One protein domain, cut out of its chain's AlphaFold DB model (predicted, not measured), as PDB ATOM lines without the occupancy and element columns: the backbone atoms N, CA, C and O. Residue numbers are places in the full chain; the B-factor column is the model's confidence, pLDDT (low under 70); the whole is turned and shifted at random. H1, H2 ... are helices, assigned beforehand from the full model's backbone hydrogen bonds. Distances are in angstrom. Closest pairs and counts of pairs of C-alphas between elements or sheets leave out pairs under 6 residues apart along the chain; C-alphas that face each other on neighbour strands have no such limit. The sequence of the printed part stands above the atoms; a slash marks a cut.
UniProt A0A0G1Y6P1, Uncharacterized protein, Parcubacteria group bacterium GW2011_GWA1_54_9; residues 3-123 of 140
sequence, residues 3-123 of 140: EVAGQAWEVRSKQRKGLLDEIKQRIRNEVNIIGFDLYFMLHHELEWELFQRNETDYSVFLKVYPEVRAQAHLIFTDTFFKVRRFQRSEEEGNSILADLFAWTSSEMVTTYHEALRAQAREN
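What this domain is: This is residues 3 to 123 of the 140 residues of an uncharacterized protein of Parcubacteria group bacterium GW2011_GWA1_54_9 (UniProt A0A0G1Y6P1). Look for a small bundle of four helices in which the short H2 sits in the middle, packed on by three longer helices, H1, H4 and H5, while the long H1 and H5 cross each other and their far ends stick out at opposite ends of the whole. The free stretches are residues 3 to 11 of H1 and residues 113 to 123, of which 113 to 122 belong to H5; the little H3 lies to one side near H2. The printed part has 121 residues with five named helices in the order H1, H2, H3, H4, H5 and no named strand, in the class all helix. It is only just loose, close to compact, with a radius of gyration of the C-alphas of 16.4 A, and spans 62 by 29 by 24 A, a rod in outline with its length made by the free ends.

Where its parts are: Find C-alpha 3 at (15.252, -74.661, -52.804); from there H1, residues 3 to 34, runs 46.9 A to C-alpha 34 at (35.871, -37.467, -33.003). Next come H2, residues 37 to 51, 21.0 A long, and H3, residues 58 to 61, 5.3 A long. H4, residues 66 to 86, covers 30.6 A. H5, residues 90 to 122, is the longest helix by residues and runs 47.6 A to C-alpha 122 at (26.287, -16.938, -40.840).

How they stand to each other: H1, H2, H4 and H5 form the bundle, a group of helices that touch one another; by tilt their packing is mostly crossed, but only just. Begin at H1: it and H2 are a helical hairpin, touching with residues 27 to 31 of H1 and 37 to 39 of H2 alone, the closest C-alphas being those of Val 31 and Leu 38, 6.1 A apart, at a steep tilt of 40 degrees, opposite ways. H1 touches H4 at a shallow tilt of 6 degrees, opposite ways; their closest C-alphas are those of Ile 34 and Val 68, 6.2 A apart. Residues 16 to 24 of H1 alone touch residues 96 to 100 of H5, closest at the C-alphas of Leu 20 and Leu 100, 7.3 A, the same way at a tilt of 35.4 degrees, only just steep. H2 touches H4, closest at the C-alphas of Leu 38 and Ala 72, 5.6 A, and H5, closest at those of Leu 46 and Phe 101, 5.9 A. H3 is close to H2 but not clearly touching, with the C-alphas of Met 41 and Phe 61 7.3 A apart, and it is apart from H1 and H5. H4 and H5 are a helical hairpin, closest at the C-alphas of Arg 84 and Gly 93, 6.0 A. In H2, H4 and H5 every O i to N i+4 pair is within hydrogen-bond range, in H1 27 of 28 are, and H3 is too short for such a pair.

The domain as a whole: The C-alphas of Glu 3 and Asn 123, 61.6 A apart, are the two farthest apart. Without the free stretches the body spans 40 by 28 by 24 A. The printed part has no cut and no long link. Look at the B-factor column for pLDDT under 70 at residues 3 to 7, 32 to 35, 54 to 64 and 111 to 123; the mean of the printed part is 77.0.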
ATOM      1  N   GLU A   3      15.753 -75.582 -53.849       52.94
ATOM      2  CA  GLU A   3      15.252 -74.661 -52.804       52.94
ATOM      3  C   GLU A   3      16.263 -74.374 -51.682       52.94
ATOM      4  O   GLU A   3      16.327 -73.256 -51.177       52.94
ATOM      5  N   VAL A   4      17.126 -75.340 -51.341       57.19
ATOM      6  CA  VAL A   4      18.110 -75.201 -50.246       57.19
ATOM      7  C   VAL A   4      19.184 -74.154 -50.574       57.19
ATOM      8  O   VAL A   4      19.631 -73.410 -49.702       57.19
ATOM      9  N   ALA A   5      19.576 -74.051 -51.849       60.91
ATOM     10  CA  ALA A   5      20.536 -73.049 -52.307       60.91
ATOM     11  C   ALA A   5      19.960 -71.621 -52.238       60.91
ATOM     12  O   ALA A   5      20.687 -70.695 -51.872       60.91
ATOM     13  N   GLY A   6      18.661 -71.461 -52.527       61.94
ATOM     14  CA  GLY A   6      17.946 -70.185 -52.436       61.94
ATOM     15  C   GLY A   6      17.780 -69.702 -50.993       61.94
ATOM     16  O   GLY A   6      18.151 -68.572 -50.680       61.94
ATOM     17  N   GLN A   7      17.348 -70.581 -50.080       68.44
ATOM     18  CA  GLN A   7      17.226 -70.244 -48.653       68.44
ATOM     19  C   GLN A   7      18.575 -69.889 -48.013       68.44
ATOM     20  O   GLN A   7      18.674 -68.926 -47.254       68.44
ATOM     21  N   ALA A   8      19.645 -70.617 -48.351       72.12
ATOM     22  CA  ALA A   8      20.981 -70.297 -47.858       72.12
ATOM     23  C   ALA A   8      21.496 -68.945 -48.388       72.12
ATOM     24  O   ALA A   8      22.291 -68.283 -47.722       72.12
ATOM     25  N   TRP A   9      21.077 -68.525 -49.584       71.25
ATOM     26  CA  TRP A   9      21.426 -67.216 -50.138       71.25
ATOM     27  C   TRP A   9      20.663 -66.075 -49.450       71.25
ATOM     28  O   TRP A   9      21.287 -65.092 -49.054       71.25
ATOM     29  N   GLU A  10      19.360 -66.223 -49.207       77.62
ATOM     30  CA  GLU A  10      18.559 -65.197 -48.519       77.62
ATOM     31  C   GLU A  10      19.014 -64.947 -47.077       77.62
ATOM     32  O   GLU A  10      19.130 -63.796 -46.653       77.62
ATOM     33  N   VAL A  11      19.305 -66.011 -46.319       79.88
ATOM     34  CA  VAL A  11      19.825 -65.888 -44.946       79.88
ATOM     35  C   VAL A  11      21.145 -65.115 -44.940       79.88
ATOM     36  O   VAL A  11      21.347 -64.240 -44.100       79.88
ATOM     37  N   ARG A  12      22.015 -65.371 -45.920       74.88
ATOM     38  CA  ARG A  12      23.305 -64.681 -46.043       74.88
ATOM     39  C   ARG A  12      23.174 -63.237 -46.494       74.88
ATOM     40  O   ARG A  12      23.841 -62.376 -45.935       74.88
ATOM     41  N   SER A  13      22.291 -62.951 -47.447       80.12
ATOM     42  CA  SER A  13      21.995 -61.576 -47.857       80.12
ATOM     43  C   SER A  13      21.528 -60.737 -46.660       80.12
ATOM     44  O   SER A  13      22.018 -59.628 -46.440       80.12
ATOM     45  N   LYS A  14      20.675 -61.315 -45.800       85.44
ATOM     46  CA  LYS A  14      20.259 -60.693 -44.534       85.44
ATOM     47  C   LYS A  14      21.425 -60.491 -43.561       85.44
ATOM     48  O   LYS A  14      21.531 -59.415 -42.985       85.44
ATOM     49  N   GLN A  15      22.304 -61.481 -43.397       83.31
ATOM     50  CA  GLN A  15      23.491 -61.367 -42.534       83.31
ATOM     51  C   GLN A  15      24.477 -60.301 -43.031       83.31
ATOM     52  O   GLN A  15      24.947 -59.501 -42.229       83.31
ATOM     53  N   ARG A  16      24.737 -60.231 -44.345       83.31
ATOM     54  CA  ARG A  16      25.574 -59.190 -44.963       83.31
ATOM     55  C   ARG A  16      24.998 -57.803 -44.711       83.31
ATOM     56  O   ARG A  16      25.730 -56.901 -44.317       83.31
ATOM     57  N   LYS A  17      23.692 -57.637 -44.928       86.12
ATOM     58  CA  LYS A  17      23.012 -56.368 -44.658       86.12
ATOM     59  C   LYS A  17      23.120 -55.991 -43.179       86.12
ATOM     60  O   LYS A  17      23.501 -54.869 -42.878       86.12
ATOM     61  N   GLY A  18      22.871 -56.941 -42.276       88.75
ATOM     62  CA  GLY A  18      23.008 -56.729 -40.835       88.75
ATOM     63  C   GLY A  18      24.424 -56.319 -40.421       88.75
ATOM     64  O   GLY A  18      24.577 -55.387 -39.641       88.75
ATOM     65  N   LEU A  19      25.454 -56.952 -40.993       87.31
ATOM     66  CA  LEU A  19      26.848 -56.580 -40.757       87.31
ATOM     67  C   LEU A  19      27.146 -55.153 -41.234       87.31
ATOM     68  O   LEU A  19      27.763 -54.375 -40.509       87.31
ATOM     69  N   LEU A  20      26.710 -54.803 -42.446       89.00
ATOM     70  CA  LEU A  20      26.911 -53.462 -42.990       89.00
ATOM     71  C   LEU A  20      26.211 -52.402 -42.125       89.00
ATOM     72  O   LEU A  20      26.794 -51.355 -41.853       89.00
ATOM     73  N   ASP A  21      24.994 -52.682 -41.662       91.88
ATOM     74  CA  ASP A  21      24.241 -51.788 -40.783       91.88
ATOM     75  C   ASP A  21      24.922 -51.641 -39.403       91.88
ATOM     76  O   ASP A  21      25.016 -50.526 -38.885       91.88
ATOM     77  N   GLU A  22      25.483 -52.719 -38.837       90.69
ATOM     78  CA  GLU A  22      26.282 -52.680 -37.597       90.69
ATOM     79  C   GLU A  22      27.521 -51.784 -37.749       90.69
ATOM     80  O   GLU A  22      27.784 -50.925 -36.902       90.69
ATOM     81  N   ILE A  23      28.267 -51.950 -38.848       89.25
ATOM     82  CA  ILE A  23      29.455 -51.144 -39.161       89.25
ATOM     83  C   ILE A  23      29.076 -49.662 -39.271       89.25
ATOM     84  O   ILE A  23      29.702 -48.813 -38.631       89.25
ATOM     85  N   LYS A  24      28.021 -49.346 -40.031       89.88
ATOM     86  CA  LYS A  24      27.529 -47.969 -40.202       89.88
ATOM     87  C   LYS A  24      27.127 -47.341 -38.873       89.88
ATOM     88  O   LYS A  24      27.478 -46.189 -38.611       89.88
ATOM     89  N   GLN A  25      26.428 -48.091 -38.021       89.69
ATOM     90  CA  GLN A  25      26.009 -47.602 -36.710       89.69
ATOM     91  C   GLN A  25      27.207 -47.314 -35.804       89.69
ATOM     92  O   GLN A  25      27.223 -46.291 -35.120       89.69
ATOM     93  N   ARG A  26      28.229 -48.176 -35.818       87.44
ATOM     94  CA  ARG A  26      29.458 -47.927 -35.059       87.44
ATOM     95  C   ARG A  26      30.152 -46.652 -35.527       87.44
ATOM     96  O   ARG A  26      30.477 -45.821 -34.690       87.44
ATOM     97  N   ILE A  27      30.336 -46.484 -36.836       86.31
ATOM     98  CA  ILE A  27      30.972 -45.285 -37.397       86.31
ATOM     99  C   ILE A  27      30.206 -44.032 -36.952       86.31
ATOM    100  O   ILE A  27      30.821 -43.103 -36.443       86.31
ATOM    101  N   ARG A  28      28.869 -44.029 -37.039       85.69
ATOM    102  CA  ARG A  28      28.034 -42.907 -36.569       85.69
ATOM    103  C   ARG A  28      28.219 -42.589 -35.084       85.69
ATOM    104  O   ARG A  28      28.284 -41.419 -34.720       85.69
ATOM    105  N   ASN A  29      28.308 -43.606 -34.227       84.44
ATOM    106  CA  ASN A  29      28.525 -43.396 -32.795       84.44
ATOM    107  C   ASN A  29      29.889 -42.744 -32.515       84.44
ATOM    108  O   ASN A  29      29.980 -41.876 -31.654       84.44
ATOM    109  N   GLU A  30      30.923 -43.140 -33.257       81.31
ATOM    110  CA  GLU A  30      32.283 -42.609 -33.115       81.31
ATOM    111  C   GLU A  30      32.411 -41.202 -33.721       81.31
ATOM    112  O   GLU A  30      33.084 -40.351 -33.145       81.31
ATOM    113  N   VAL A  31      31.701 -40.893 -34.816       75.50
ATOM    114  CA  VAL A  31      31.640 -39.528 -35.382       75.50
ATOM    115  C   VAL A  31      31.159 -38.505 -34.360       75.50
ATOM    116  O   VAL A  31      31.680 -37.395 -34.319       75.50
ATOM    117  N   ASN A  32      30.221 -38.864 -33.483       67.00
ATOM    118  CA  ASN A  32      29.771 -37.953 -32.426       67.00
ATOM    119  C   ASN A  32      30.883 -37.584 -31.424       67.00
ATOM    120  O   ASN A  32      30.734 -36.612 -30.688       67.00
ATOM    121  N   ILE A  33      31.973 -38.358 -31.373       64.38
ATOM    122  CA  ILE A  33      33.089 -38.186 -30.436       64.38
ATOM    123  C   ILE A  33      34.263 -37.475 -31.113       64.38
ATOM    124  O   ILE A  33      34.795 -36.511 -30.568       64.38
ATOM    125  N   ILE A  34      34.670 -37.948 -32.294       67.06
ATOM    126  CA  ILE A  34      35.871 -37.467 -33.003       67.06
ATOM    127  C   ILE A  34      35.563 -36.558 -34.197       67.06
ATOM    128  O   ILE A  34      36.470 -36.079 -34.871       67.06
ATOM    129  N   GLY A  35      34.284 -36.280 -34.432       68.62
ATOM    130  CA  GLY A  35      33.825 -35.362 -35.457       68.62
ATOM    131  C   GLY A  35      33.926 -35.916 -36.876       68.62
ATOM    132  O   GLY A  35      34.080 -37.113 -37.130       68.62
ATOM    133  N   PHE A  36      33.804 -34.991 -37.819       71.81
ATOM    134  CA  PHE A  36      33.720 -35.243 -39.255       71.81
ATOM    135  C   PHE A  36      34.971 -35.891 -39.860       71.81
ATOM    136  O   PHE A  36      34.869 -36.631 -40.842       71.81
ATOM    137  N   ASP A  37      36.131 -35.657 -39.245       74.31
ATOM    138  CA  ASP A  37      37.422 -36.171 -39.698       74.31
ATOM    139  C   ASP A  37      37.407 -37.700 -39.834       74.31
ATOM    140  O   ASP A  37      38.051 -38.247 -40.727       74.31
ATOM    141  N   LEU A  38      36.593 -38.408 -39.039       78.25
ATOM    142  CA  LEU A  38      36.439 -39.859 -39.145       78.25
ATOM    143  C   LEU A  38      35.937 -40.315 -40.521       78.25
ATOM    144  O   LEU A  38      36.445 -41.302 -41.053       78.25
ATOM    145  N   TYR A  39      34.955 -39.627 -41.111       81.00
ATOM    146  CA  TYR A  39      34.427 -40.017 -42.421       81.00
ATOM    147  C   TYR A  39      35.472 -39.831 -43.521       81.00
ATOM    148  O   TYR A  39      35.619 -40.711 -44.368       81.00
ATOM    149  N   PHE A  40      36.236 -38.738 -43.458       79.12
ATOM    150  CA  PHE A  40      37.347 -38.465 -44.374       79.12
ATOM    151  C   PHE A  40      38.431 -39.539 -44.281       79.12
ATOM    152  O   PHE A  40      38.867 -40.073 -45.302       79.12
ATOM    153  N   MET A  41      38.826 -39.894 -43.056       80.81
ATOM    154  CA  MET A  41      39.820 -40.937 -42.813       80.81
ATOM    155  C   MET A  41      39.339 -42.306 -43.317       80.81
ATOM    156  O   MET A  41      40.082 -43.005 -43.996       80.81
ATOM    157  N   LEU A  42      38.087 -42.684 -43.036       84.88
ATOM    158  CA  LEU A  42      37.540 -43.970 -43.481       84.88
ATOM    159  C   LEU A  42      37.383 -44.045 -44.998       84.88
ATOM    160  O   LEU A  42      37.650 -45.091 -45.580       84.88
ATOM    161  N   HIS A  43      36.951 -42.958 -45.638       85.62
ATOM    162  CA  HIS A  43      36.871 -42.883 -47.094       85.62
ATOM    163  C   HIS A  43      38.231 -43.132 -47.736       85.62
ATOM    164  O   HIS A  43      38.320 -43.946 -48.644       85.62
ATOM    165  N   HIS A  44      39.279 -42.486 -47.229       83.94
ATOM    166  CA  HIS A  44      40.640 -42.659 -47.728       83.94
ATOM    167  C   HIS A  44      41.145 -44.095 -47.609       83.94
ATOM    168  O   HIS A  44      41.627 -44.663 -48.579       83.94
ATOM    169  N   GLU A  45      40.992 -44.709 -46.437       85.25
ATOM    170  CA  GLU A  45      41.436 -46.090 -46.219       85.25
ATOM    171  C   GLU A  45      40.664 -47.080 -47.116       85.25
ATOM    172  O   GLU A  45      41.237 -48.018 -47.672       85.25
ATOM    173  N   LEU A  46      39.361 -46.846 -47.323       86.62
ATOM    174  CA  LEU A  46      38.535 -47.640 -48.240       86.62
ATOM    175  C   LEU A  46      38.914 -47.422 -49.710       86.62
ATOM    176  O   LEU A  46      38.900 -48.378 -50.485       86.62
ATOM    177  N   GLU A  47      39.245 -46.189 -50.093       85.69
ATOM    178  CA  GLU A  47      39.709 -45.838 -51.435       85.69
ATOM    179  C   GLU A  47      41.011 -46.573 -51.768       85.69
ATOM    180  O   GLU A  47      41.114 -47.233 -52.807       85.69
ATOM    181  N   TRP A  48      41.966 -46.527 -50.835       85.38
ATOM    182  CA  TRP A  48      43.234 -47.229 -50.949       85.38
ATOM    183  C   TRP A  48      43.035 -48.738 -51.099       85.38
ATOM    184  O   TRP A  48      43.570 -49.334 -52.030       85.38
ATOM    185  N   GLU A  49      42.235 -49.363 -50.233       85.56
ATOM    186  CA  GLU A  49      42.012 -50.812 -50.280       85.56
ATOM    187  C   GLU A  49      41.352 -51.250 -51.598       85.56
ATOM    188  O   GLU A  49      41.796 -52.210 -52.227       85.56
ATOM    189  N   LEU A  50      40.315 -50.535 -52.049       83.94
ATOM    190  CA  LEU A  50      39.536 -50.916 -53.232       83.94
ATOM    191  C   LEU A  50      40.248 -50.630 -54.555       83.94
ATOM    192  O   LEU A  50      40.069 -51.370 -55.523       83.94
ATOM    193  N   PHE A  51      41.007 -49.538 -54.618       83.69
ATOM    194  CA  PHE A  51      41.489 -48.989 -55.884       83.69
ATOM    195  C   PHE A  51      43.006 -48.806 -55.935       83.69
ATOM    196  O   PHE A  51      43.526 -48.447 -56.992       83.69
ATOM    197  N   GLN A  52      43.713 -49.049 -54.825       82.06
ATOM    198  CA  GLN A  52      45.166 -48.878 -54.693       82.06
ATOM    199  C   GLN A  52      45.621 -47.461 -55.081       82.06
ATOM    200  O   GLN A  52      46.669 -47.254 -55.696       82.06
ATOM    201  N   ARG A  53      44.781 -46.472 -54.759       74.81
ATOM    202  CA  ARG A  53      44.979 -45.049 -55.048       74.81
ATOM    203  C   ARG A  53      44.204 -44.212 -54.040       74.81
ATOM    204  O   ARG A  53      43.209 -44.679 -53.504       74.81
ATOM    205  N   ASN A  54      44.637 -42.970 -53.870       69.25
ATOM    206  CA  ASN A  54      43.928 -41.962 -53.094       69.25
ATOM    207  C   ASN A  54      43.781 -40.710 -53.961       69.25
ATOM    208  O   ASN A  54      44.777 -40.050 -54.255       69.25
ATOM    209  N   GLU A  55      42.564 -40.391 -54.394       66.00
ATOM    210  CA  GLU A  55      42.249 -39.102 -55.019       66.00
ATOM    211  C   GLU A  55      42.128 -37.999 -53.956       66.00
ATOM    212  O   GLU A  55      42.280 -36.811 -54.247       66.00
ATOM    213  N   THR A  56      41.917 -38.392 -52.698       62.31
ATOM    214  CA  THR A  56      41.890 -37.476 -51.557       62.31
ATOM    215  C   THR A  56      43.314 -37.028 -51.180       62.31
ATOM    216  O   THR A  56      44.159 -37.860 -50.846       62.31
ATOM    217  N   ASP A  57      43.589 -35.717 -51.196       61.94
ATOM    218  CA  ASP A  57      44.918 -35.147 -50.902       61.94
ATOM    219  C   ASP A  57      45.406 -35.489 -49.481       61.94
ATOM    220  O   ASP A  57      44.862 -34.994 -48.489       61.94
ATOM    221  N   TYR A  58      46.489 -36.277 -49.397       58.50
ATOM    222  CA  TYR A  58      47.138 -36.723 -48.156       58.50
ATOM    223  C   TYR A  58      47.534 -35.560 -47.214       58.50
ATOM    224  O   TYR A  58      47.632 -35.727 -45.998       58.50
ATOM    225  N   SER A  59      47.716 -34.347 -47.744       60.06
ATOM    226  CA  SER A  59      48.079 -33.164 -46.956       60.06
ATOM    227  C   SER A  59      46.987 -32.718 -45.968       60.06
ATOM    228  O   SER A  59      47.299 -32.147 -44.917       60.06
ATOM    229  N   VAL A  60      45.716 -33.025 -46.251       62.00
ATOM    230  CA  VAL A  60      44.577 -32.768 -45.351       62.00
ATOM    231  C   VAL A  60      44.629 -33.701 -44.135       62.00
ATOM    232  O   VAL A  60      44.359 -33.282 -43.012       62.00
ATOM    233  N   PHE A  61      45.102 -34.934 -44.331       59.88
ATOM    234  CA  PHE A  61      45.211 -35.982 -43.310       59.88
ATOM    235  C   PHE A  61      46.282 -35.671 -42.265       59.88
ATOM    236  O   PHE A  61      46.132 -35.977 -41.079       59.88
ATOM    237  N   LEU A  62      47.370 -35.019 -42.679       58.03
ATOM    238  CA  LEU A  62      48.442 -34.628 -41.765       58.03
ATOM    239  C   LEU A  62      47.992 -33.582 -40.734       58.03
ATOM    240  O   LEU A  62      48.583 -33.518 -39.655       58.03
ATOM    241  N   LYS A  63      46.929 -32.823 -41.030       66.56
ATOM    242  CA  LYS A  63      46.382 -31.775 -40.155       66.56
ATOM    243  C   LYS A  63      45.408 -32.300 -39.092       66.56
ATOM    244  O   LYS A  63      45.153 -31.587 -38.128       66.56
ATOM    245  N   VAL A  64      44.902 -33.527 -39.242       69.00
ATOM    246  CA  VAL A  64      44.042 -34.191 -38.247       69.00
ATOM    247  C   VAL A  64      44.882 -34.643 -37.046       69.00
ATOM    248  O   VAL A  64      46.004 -35.132 -37.214       69.00
ATOM    249  N   TYR A  65      44.354 -34.496 -35.828       72.94
ATOM    250  CA  TYR A  65      45.053 -34.882 -34.598       72.94
ATOM    251  C   TYR A  65      45.439 -36.380 -34.599       72.94
ATOM    252  O   TYR A  65      44.651 -37.219 -35.053       72.94
ATOM    253  N   PRO A  66      46.637 -36.755 -34.102       78.75
ATOM    254  CA  PRO A  66      47.110 -38.143 -34.101       78.75
ATOM    255  C   PRO A  66      46.140 -39.149 -33.471       78.75
ATOM    256  O   PRO A  66      46.003 -40.260 -33.981       78.75
ATOM    257  N   GLU A  67      45.450 -38.763 -32.401       74.06
ATOM    258  CA  GLU A  67      44.492 -39.597 -31.673       74.06
ATOM    259  C   GLU A  67      43.279 -39.943 -32.544       74.06
ATOM    260  O   GLU A  67      42.846 -41.094 -32.585       74.06
ATOM    261  N   VAL A  68      42.784 -38.969 -33.311       72.75
ATOM    262  CA  VAL A  68      41.668 -39.151 -34.251       72.75
ATOM    263  C   VAL A  68      42.080 -40.072 -35.400       72.75
ATOM    264  O   VAL A  68      41.320 -40.963 -35.780       72.75
ATOM    265  N   ARG A  69      43.314 -39.932 -35.906       73.94
ATOM    266  CA  ARG A  69      43.858 -40.840 -36.930       73.94
ATOM    267  C   ARG A  69      43.975 -42.273 -36.422       73.94
ATOM    268  O   ARG A  69      43.556 -43.194 -37.115       73.94
ATOM    269  N   ALA A  70      44.510 -42.462 -35.216       80.50
ATOM    270  CA  ALA A  70      44.639 -43.783 -34.608       80.50
ATOM    271  C   ALA A  70      43.265 -44.443 -34.409       80.50
ATOM    272  O   ALA A  70      43.088 -45.611 -34.753       80.50
ATOM    273  N   GLN A  71      42.274 -43.688 -33.925       76.56
ATOM    274  CA  GLN A  71      40.904 -44.171 -33.745       76.56
ATOM    275  C   GLN A  71      40.253 -44.555 -35.086       76.56
ATOM    276  O   GLN A  71      39.672 -45.634 -35.202       76.56
ATOM    277  N   ALA A  72      40.383 -43.712 -36.116       78.81
ATOM    278  CA  ALA A  72      39.846 -43.993 -37.445       78.81
ATOM    279  C   ALA A  72      40.477 -45.247 -38.065       78.81
ATOM    280  O   ALA A  72      39.763 -46.110 -38.577       78.81
ATOM    281  N   HIS A  73      41.796 -45.391 -37.935       81.25
ATOM    282  CA  HIS A  73      42.520 -46.562 -38.413       81.25
ATOM    283  C   HIS A  73      42.110 -47.839 -37.661       81.25
ATOM    284  O   HIS A  73      41.925 -48.893 -38.273       81.25
ATOM    285  N   LEU A  74      41.887 -47.759 -36.343       85.38
ATOM    286  CA  LEU A  74      41.353 -48.876 -35.553       85.38
ATOM    287  C   LEU A  74      39.958 -49.301 -36.026       85.38
ATOM    288  O   LEU A  74      39.689 -50.496 -36.165       85.38
ATOM    289  N   ILE A  75      39.071 -48.338 -36.290       83.50
ATOM    290  CA  ILE A  75      37.719 -48.605 -36.796       83.50
ATOM    291  C   ILE A  75      37.786 -49.237 -38.185       83.50
ATOM    292  O   ILE A  75      37.091 -50.227 -38.426       83.50
ATOM    293  N   PHE A  76      38.625 -48.704 -39.073       83.38
ATOM    294  CA  PHE A  76      38.842 -49.257 -40.404       83.38
ATOM    295  C   PHE A  76      39.336 -50.701 -40.330       83.38
ATOM    296  O   PHE A  76      38.721 -51.591 -40.908       83.38
ATOM    297  N   THR A  77      40.386 -50.949 -39.549       83.75
ATOM    298  CA  THR A  77      41.011 -52.268 -39.423       83.75
ATOM    299  C   THR A  77      40.028 -53.303 -38.874       83.75
ATOM    300  O   THR A  77      39.902 -54.397 -39.425       83.75
ATOM    301  N   ASP A  78      39.271 -52.971 -37.824       85.25
ATOM    302  CA  ASP A  78      38.262 -53.893 -37.285       85.25
ATOM    303  C   ASP A  78      37.115 -54.132 -38.277       85.25
ATOM    304  O   ASP A  78      36.671 -55.265 -38.467       85.25
ATOM    305  N   THR A  79      36.669 -53.076 -38.964       82.88
ATOM    306  CA  THR A  79      35.658 -53.175 -40.024       82.88
ATOM    307  C   THR A  79      36.130 -54.098 -41.143       82.88
ATOM    308  O   THR A  79      35.405 -55.012 -41.541       82.88
ATOM    309  N   PHE A  80      37.369 -53.920 -41.592       82.31
ATOM    310  CA  PHE A  80      38.001 -54.739 -42.611       82.31
ATOM    311  C   PHE A  80      38.041 -56.215 -42.201       82.31
ATOM    312  O   PHE A  80      37.553 -57.076 -42.935       82.31
ATOM    313  N   PHE A  81      38.521 -56.529 -40.992       85.31
ATOM    314  CA  PHE A  81      38.551 -57.910 -40.502       85.31
ATOM    315  C   PHE A  81      37.158 -58.533 -40.378       85.31
ATOM    316  O   PHE A  81      36.979 -59.706 -40.718       85.31
ATOM    317  N   LYS A  82      36.159 -57.770 -39.920       83.56
ATOM    318  CA  LYS A  82      34.770 -58.244 -39.859       83.56
ATOM    319  C   LYS A  82      34.230 -58.584 -41.248       83.56
ATOM    320  O   LYS A  82      33.650 -59.655 -41.417       83.56
ATOM    321  N   VAL A  83      34.472 -57.734 -42.247       84.69
ATOM    322  CA  VAL A  83      34.068 -57.994 -43.639       84.69
ATOM    323  C   VAL A  83      34.773 -59.235 -44.191       84.69
ATOM    324  O   VAL A  83      34.109 -60.142 -44.694       84.69
ATOM    325  N   ARG A  84      36.098 -59.341 -44.020       84.75
ATOM    326  CA  ARG A  84      36.885 -60.493 -44.495       84.75
ATOM    327  C   ARG A  84      36.476 -61.820 -43.836       84.75
ATOM    328  O   ARG A  84      36.623 -62.865 -44.455       84.75
ATOM    329  N   ARG A  85      35.927 -61.814 -42.615       81.19
ATOM    330  CA  ARG A  85      35.376 -63.028 -41.969       81.19
ATOM    331  C   ARG A  85      34.049 -63.496 -42.567       81.19
ATOM    332  O   ARG A  85      33.748 -64.684 -42.493       81.19
ATOM    333  N   PHE A  86      33.253 -62.579 -43.111       76.81
ATOM    334  CA  PHE A  86      31.950 -62.890 -43.703       76.81
ATOM    335  C   PHE A  86      32.018 -63.188 -45.207       76.81
ATOM    336  O   PHE A  86      31.097 -63.814 -45.733       76.81
ATOM    337  N   GLN A  87      33.086 -62.772 -45.893       80.88
ATOM    338  CA  GLN A  87      33.244 -62.974 -47.335       80.88
ATOM    339  C   GLN A  87      33.473 -64.456 -47.691       80.88
ATOM    340  O   GLN A  87      34.181 -65.176 -46.984       80.88
ATOM    341  N   ARG A  88      32.922 -64.915 -48.820       76.50
ATOM    342  CA  ARG A  88      33.184 -66.262 -49.373       76.50
ATOM    343  C   ARG A  88      34.139 -66.234 -50.560       76.50
ATOM    344  O   ARG A  88      34.724 -67.261 -50.895       76.50
ATOM    345  N   SER A  89      34.284 -65.067 -51.174       82.62
ATOM    346  CA  SER A  89      35.325 -64.751 -52.141       82.62
ATOM    347  C   SER A  89      35.832 -63.335 -51.894       82.62
ATOM    348  O   SER A  89      35.238 -62.565 -51.135       82.62
ATOM    349  N   GLU A  90      36.945 -62.999 -52.528       82.31
ATOM    350  CA  GLU A  90      37.517 -61.661 -52.459       82.31
ATOM    351  C   GLU A  90      36.571 -60.613 -53.063       82.31
ATOM    352  O   GLU A  90      36.377 -59.551 -52.475       82.31
ATOM    353  N   GLU A  91      35.887 -60.946 -54.160       83.44
ATOM    354  CA  GLU A  91      34.918 -60.065 -54.819       83.44
ATOM    355  C   GLU A  91      33.719 -59.738 -53.924       83.44
ATOM    356  O   GLU A  91      33.215 -58.615 -53.939       83.44
ATOM    357  N   GLU A  92      33.255 -60.700 -53.120       80.81
ATOM    358  CA  GLU A  92      32.159 -60.462 -52.178       80.81
ATOM    359  C   GLU A  92      32.574 -59.483 -51.074       80.81
ATOM    360  O   GLU A  92      31.811 -58.576 -50.736       80.81
ATOM    361  N   GLY A  93      33.796 -59.621 -50.553       84.31
ATOM    362  CA  GLY A  93      34.351 -58.669 -49.594       84.31
ATOM    363  C   GLY A  93      34.507 -57.280 -50.194       84.31
ATOM    364  O   GLY A  93      34.056 -56.301 -49.601       84.31
ATOM    365  N   ASN A  94      35.052 -57.202 -51.409       85.38
ATOM    366  CA  ASN A  94      35.228 -55.941 -52.122       85.38
ATOM    367  C   ASN A  94      33.877 -55.268 -52.412       85.38
ATOM    368  O   ASN A  94      33.771 -54.052 -52.313       85.38
ATOM    369  N   SER A  95      32.811 -56.034 -52.677       85.44
ATOM    370  CA  SER A  95      31.458 -55.480 -52.825       85.44
ATOM    371  C   SER A  95      30.925 -54.861 -51.527       85.44
ATOM    372  O   SER A  95      30.298 -53.808 -51.579       85.44
ATOM    373  N   ILE A  96      31.178 -55.472 -50.365       85.88
ATOM    374  CA  ILE A  96      30.767 -54.907 -49.067       85.88
ATOM    375  C   ILE A  96      31.565 -53.635 -48.753       85.88
ATOM    376  O   ILE A  96      30.994 -52.646 -48.296       85.88
ATOM    377  N   LEU A  97      32.875 -53.649 -49.015       88.00
ATOM    378  CA  LEU A  97      33.730 -52.473 -48.850       88.00
ATOM    379  C   LEU A  97      33.325 -51.346 -49.808       88.00
ATOM    380  O   LEU A  97      33.292 -50.194 -49.393       88.00
ATOM    381  N   ALA A  98      32.935 -51.663 -51.045       88.94
ATOM    382  CA  ALA A  98      32.429 -50.687 -52.009       88.94
ATOM    383  C   ALA A  98      31.093 -50.065 -51.568       88.94
ATOM    384  O   ALA A  98      30.921 -48.852 -51.673       88.94
ATOM    385  N   ASP A  99      30.170 -50.858 -51.011       89.62
ATOM    386  CA  ASP A  99      28.925 -50.333 -50.429       89.62
ATOM    387  C   ASP A  99      29.209 -49.391 -49.250       89.62
ATOM    388  O   ASP A  99      28.518 -48.383 -49.058       89.62
ATOM    389  N   LEU A 100      30.222 -49.721 -48.442       89.88
ATOM    390  CA  LEU A 100      30.656 -48.882 -47.333       89.88
ATOM    391  C   LEU A 100      31.314 -47.590 -47.834       89.88
ATOM    392  O   LEU A 100      30.972 -46.525 -47.329       89.88
ATOM    393  N   PHE A 101      32.179 -47.672 -48.847       88.19
ATOM    394  CA  PHE A 101      32.830 -46.534 -49.502       88.19
ATOM    395  C   PHE A 101      31.814 -45.562 -50.115       88.19
ATOM    396  O   PHE A 101      31.882 -44.351 -49.903       88.19
ATOM    397  N   ALA A 102      30.816 -46.083 -50.831       87.62
ATOM    398  CA  ALA A 102      29.742 -45.269 -51.392       87.62
ATOM    399  C   ALA A 102      28.940 -44.555 -50.292       87.62
ATOM    400  O   ALA A 102      28.584 -43.381 -50.423       87.62
ATOM    401  N   TRP A 103      28.674 -45.250 -49.184       90.25
ATOM    402  CA  TRP A 103      27.973 -44.660 -48.051       90.25
ATOM    403  C   TRP A 103      28.799 -43.572 -47.350       90.25
ATOM    404  O   TRP A 103      28.270 -42.482 -47.137       90.25
ATOM    405  N   THR A 104      30.078 -43.811 -47.037       87.00
ATOM    406  CA  THR A 104      30.937 -42.798 -46.396       87.00
ATOM    407  C   THR A 104      31.094 -41.560 -47.276       87.00
ATOM    408  O   THR A 104      30.979 -40.446 -46.768       87.00
ATOM    409  N   SER A 105      31.236 -41.737 -48.594       83.81
ATOM    410  CA  SER A 105      31.255 -40.638 -49.571       83.81
ATOM    411  C   SER A 105      29.997 -39.765 -49.482       83.81
ATOM    412  O   SER A 105      30.075 -38.537 -49.458       83.81
ATOM    413  N   SER A 106      28.818 -40.389 -49.394       85.50
ATOM    414  CA  SER A 106      27.544 -39.670 -49.286       85.50
ATOM    415  C   SER A 106      27.429 -38.872 -47.984       85.50
ATOM    416  O   SER A 106      26.936 -37.742 -48.000       85.50
ATOM    417  N   GLU A 107      27.864 -39.441 -46.859       85.62
ATOM    418  CA  GLU A 107      27.854 -38.757 -45.557       85.62
ATOM    419  C   GLU A 107      28.846 -37.576 -45.562       85.62
ATOM    420  O   GLU A 107      28.506 -36.479 -45.109       85.62
ATOM    421  N   MET A 108      30.030 -37.744 -46.173       75.56
ATOM    422  CA  MET A 108      31.011 -36.665 -46.356       75.56
ATOM    423  C   MET A 108      30.440 -35.486 -47.142       75.56
ATOM    424  O   MET A 108      30.520 -34.342 -46.696       75.56
ATOM    425  N   VAL A 109      29.846 -35.767 -48.305       71.81
ATOM    426  CA  VAL A 109      29.276 -34.750 -49.200       71.81
ATOM    427  C   VAL A 109      28.108 -34.023 -48.538       71.81
ATOM    428  O   VAL A 109      28.042 -32.794 -48.585       71.81
ATOM    429  N   THR A 110      27.203 -34.760 -47.888       74.94
ATOM    430  CA  THR A 110      26.046 -34.175 -47.191       74.94
ATOM    431  C   THR A 110      26.508 -33.194 -46.121       74.94
ATOM    432  O   THR A 110      26.091 -32.037 -46.118       74.94
ATOM    433  N   THR A 111      27.447 -33.619 -45.279       67.12
ATOM    434  CA  THR A 111      27.959 -32.800 -44.177       67.12
ATOM    435  C   THR A 111      28.759 -31.597 -44.684       67.12
ATOM    436  O   THR A 111      28.606 -30.494 -44.163       67.12
ATOM    437  N   TYR A 112      29.569 -31.756 -45.738       64.50
ATOM    438  CA  TYR A 112      30.282 -30.637 -46.365       64.50
ATOM    439  C   TYR A 112      29.309 -29.572 -46.890       64.50
ATOM    440  O   TYR A 112      29.480 -28.378 -46.635       64.50
ATOM    441  N   HIS A 113      28.237 -29.991 -47.568       64.19
ATOM    442  CA  HIS A 113      27.201 -29.072 -48.029       64.19
ATOM    443  C   HIS A 113      26.416 -28.431 -46.882       64.19
ATOM    444  O   HIS A 113      26.028 -27.267 -46.995       64.19
ATOM    445  N   GLU A 114      26.181 -29.141 -45.780       68.38
ATOM    446  CA  GLU A 114      25.569 -28.573 -44.578       68.38
ATOM    447  C   GLU A 114      26.467 -27.530 -43.914       68.38
ATOM    448  O   GLU A 114      25.983 -26.446 -43.590       68.38
ATOM    449  N   ALA A 115      27.770 -27.793 -43.798       62.03
ATOM    450  CA  ALA A 115      28.747 -26.842 -43.278       62.03
ATOM    451  C   ALA A 115      28.839 -25.586 -44.158       62.03
ATOM    452  O   ALA A 115      28.776 -24.469 -43.643       62.03
ATOM    453  N   LEU A 116      28.882 -25.744 -45.486       59.94
ATOM    454  CA  LEU A 116      28.827 -24.616 -46.420       59.94
ATOM    455  C   LEU A 116      27.519 -23.831 -46.297       59.94
ATOM    456  O   LEU A 116      27.539 -22.605 -46.332       59.94
ATOM    457  N   ARG A 117      26.373 -24.505 -46.132       61.72
ATOM    458  CA  ARG A 117      25.077 -23.841 -45.907       61.72
ATOM    459  C   ARG A 117      25.023 -23.118 -44.564       61.72
ATOM    460  O   ARG A 117      24.419 -22.053 -44.494       61.72
ATOM    461  N   ALA A 118      25.618 -23.670 -43.510       63.69
ATOM    462  CA  ALA A 118      25.722 -23.014 -42.211       63.69
ATOM    463  C   ALA A 118      26.600 -21.759 -42.309       63.69
ATOM    464  O   ALA A 118      26.158 -20.676 -41.935       63.69
ATOM    465  N   GLN A 119      27.763 -21.866 -42.958       55.72
ATOM    466  CA  GLN A 119      28.622 -20.719 -43.259       55.72
ATOM    467  C   GLN A 119      27.923 -19.686 -44.152       55.72
ATOM    468  O   GLN A 119      28.068 -18.493 -43.920       55.72
ATOM    469  N   ALA A 120      27.107 -20.114 -45.120       54.22
ATOM    470  CA  ALA A 120      26.279 -19.229 -45.942       54.22
ATOM    471  C   ALA A 120      25.246 -18.449 -45.119       54.22
ATOM    472  O   ALA A 120      24.924 -17.309 -45.438       54.22
ATOM    473  N   ARG A 121      24.676 -19.080 -44.088       58.25
ATOM    474  CA  ARG A 121      23.684 -18.455 -43.202       58.25
ATOM    475  C   ARG A 121      24.336 -17.467 -42.246       58.25
ATOM    476  O   ARG A 121      23.761 -16.415 -41.995       58.25
ATOM    477  N   GLU A 122      25.517 -17.800 -41.739       59.12
ATOM    478  CA  GLU A 122      26.287 -16.938 -40.840       59.12
ATOM    479  C   GLU A 122      27.012 -15.810 -41.595       59.12
ATOM    480  O   GLU A 122      27.176 -14.723 -41.051       59.12
ATOM    481  N   ASN A 123      27.389 -16.032 -42.861       40.84
ATOM    482  CA  ASN A 123      28.087 -15.082 -43.732       40.84
ATOM    483  C   ASN A 123      27.646 -15.225 -45.212       40.84
ATOM    484  O   ASN A 123      28.352 -15.829 -46.027       40.84
TER     485      ASN A 123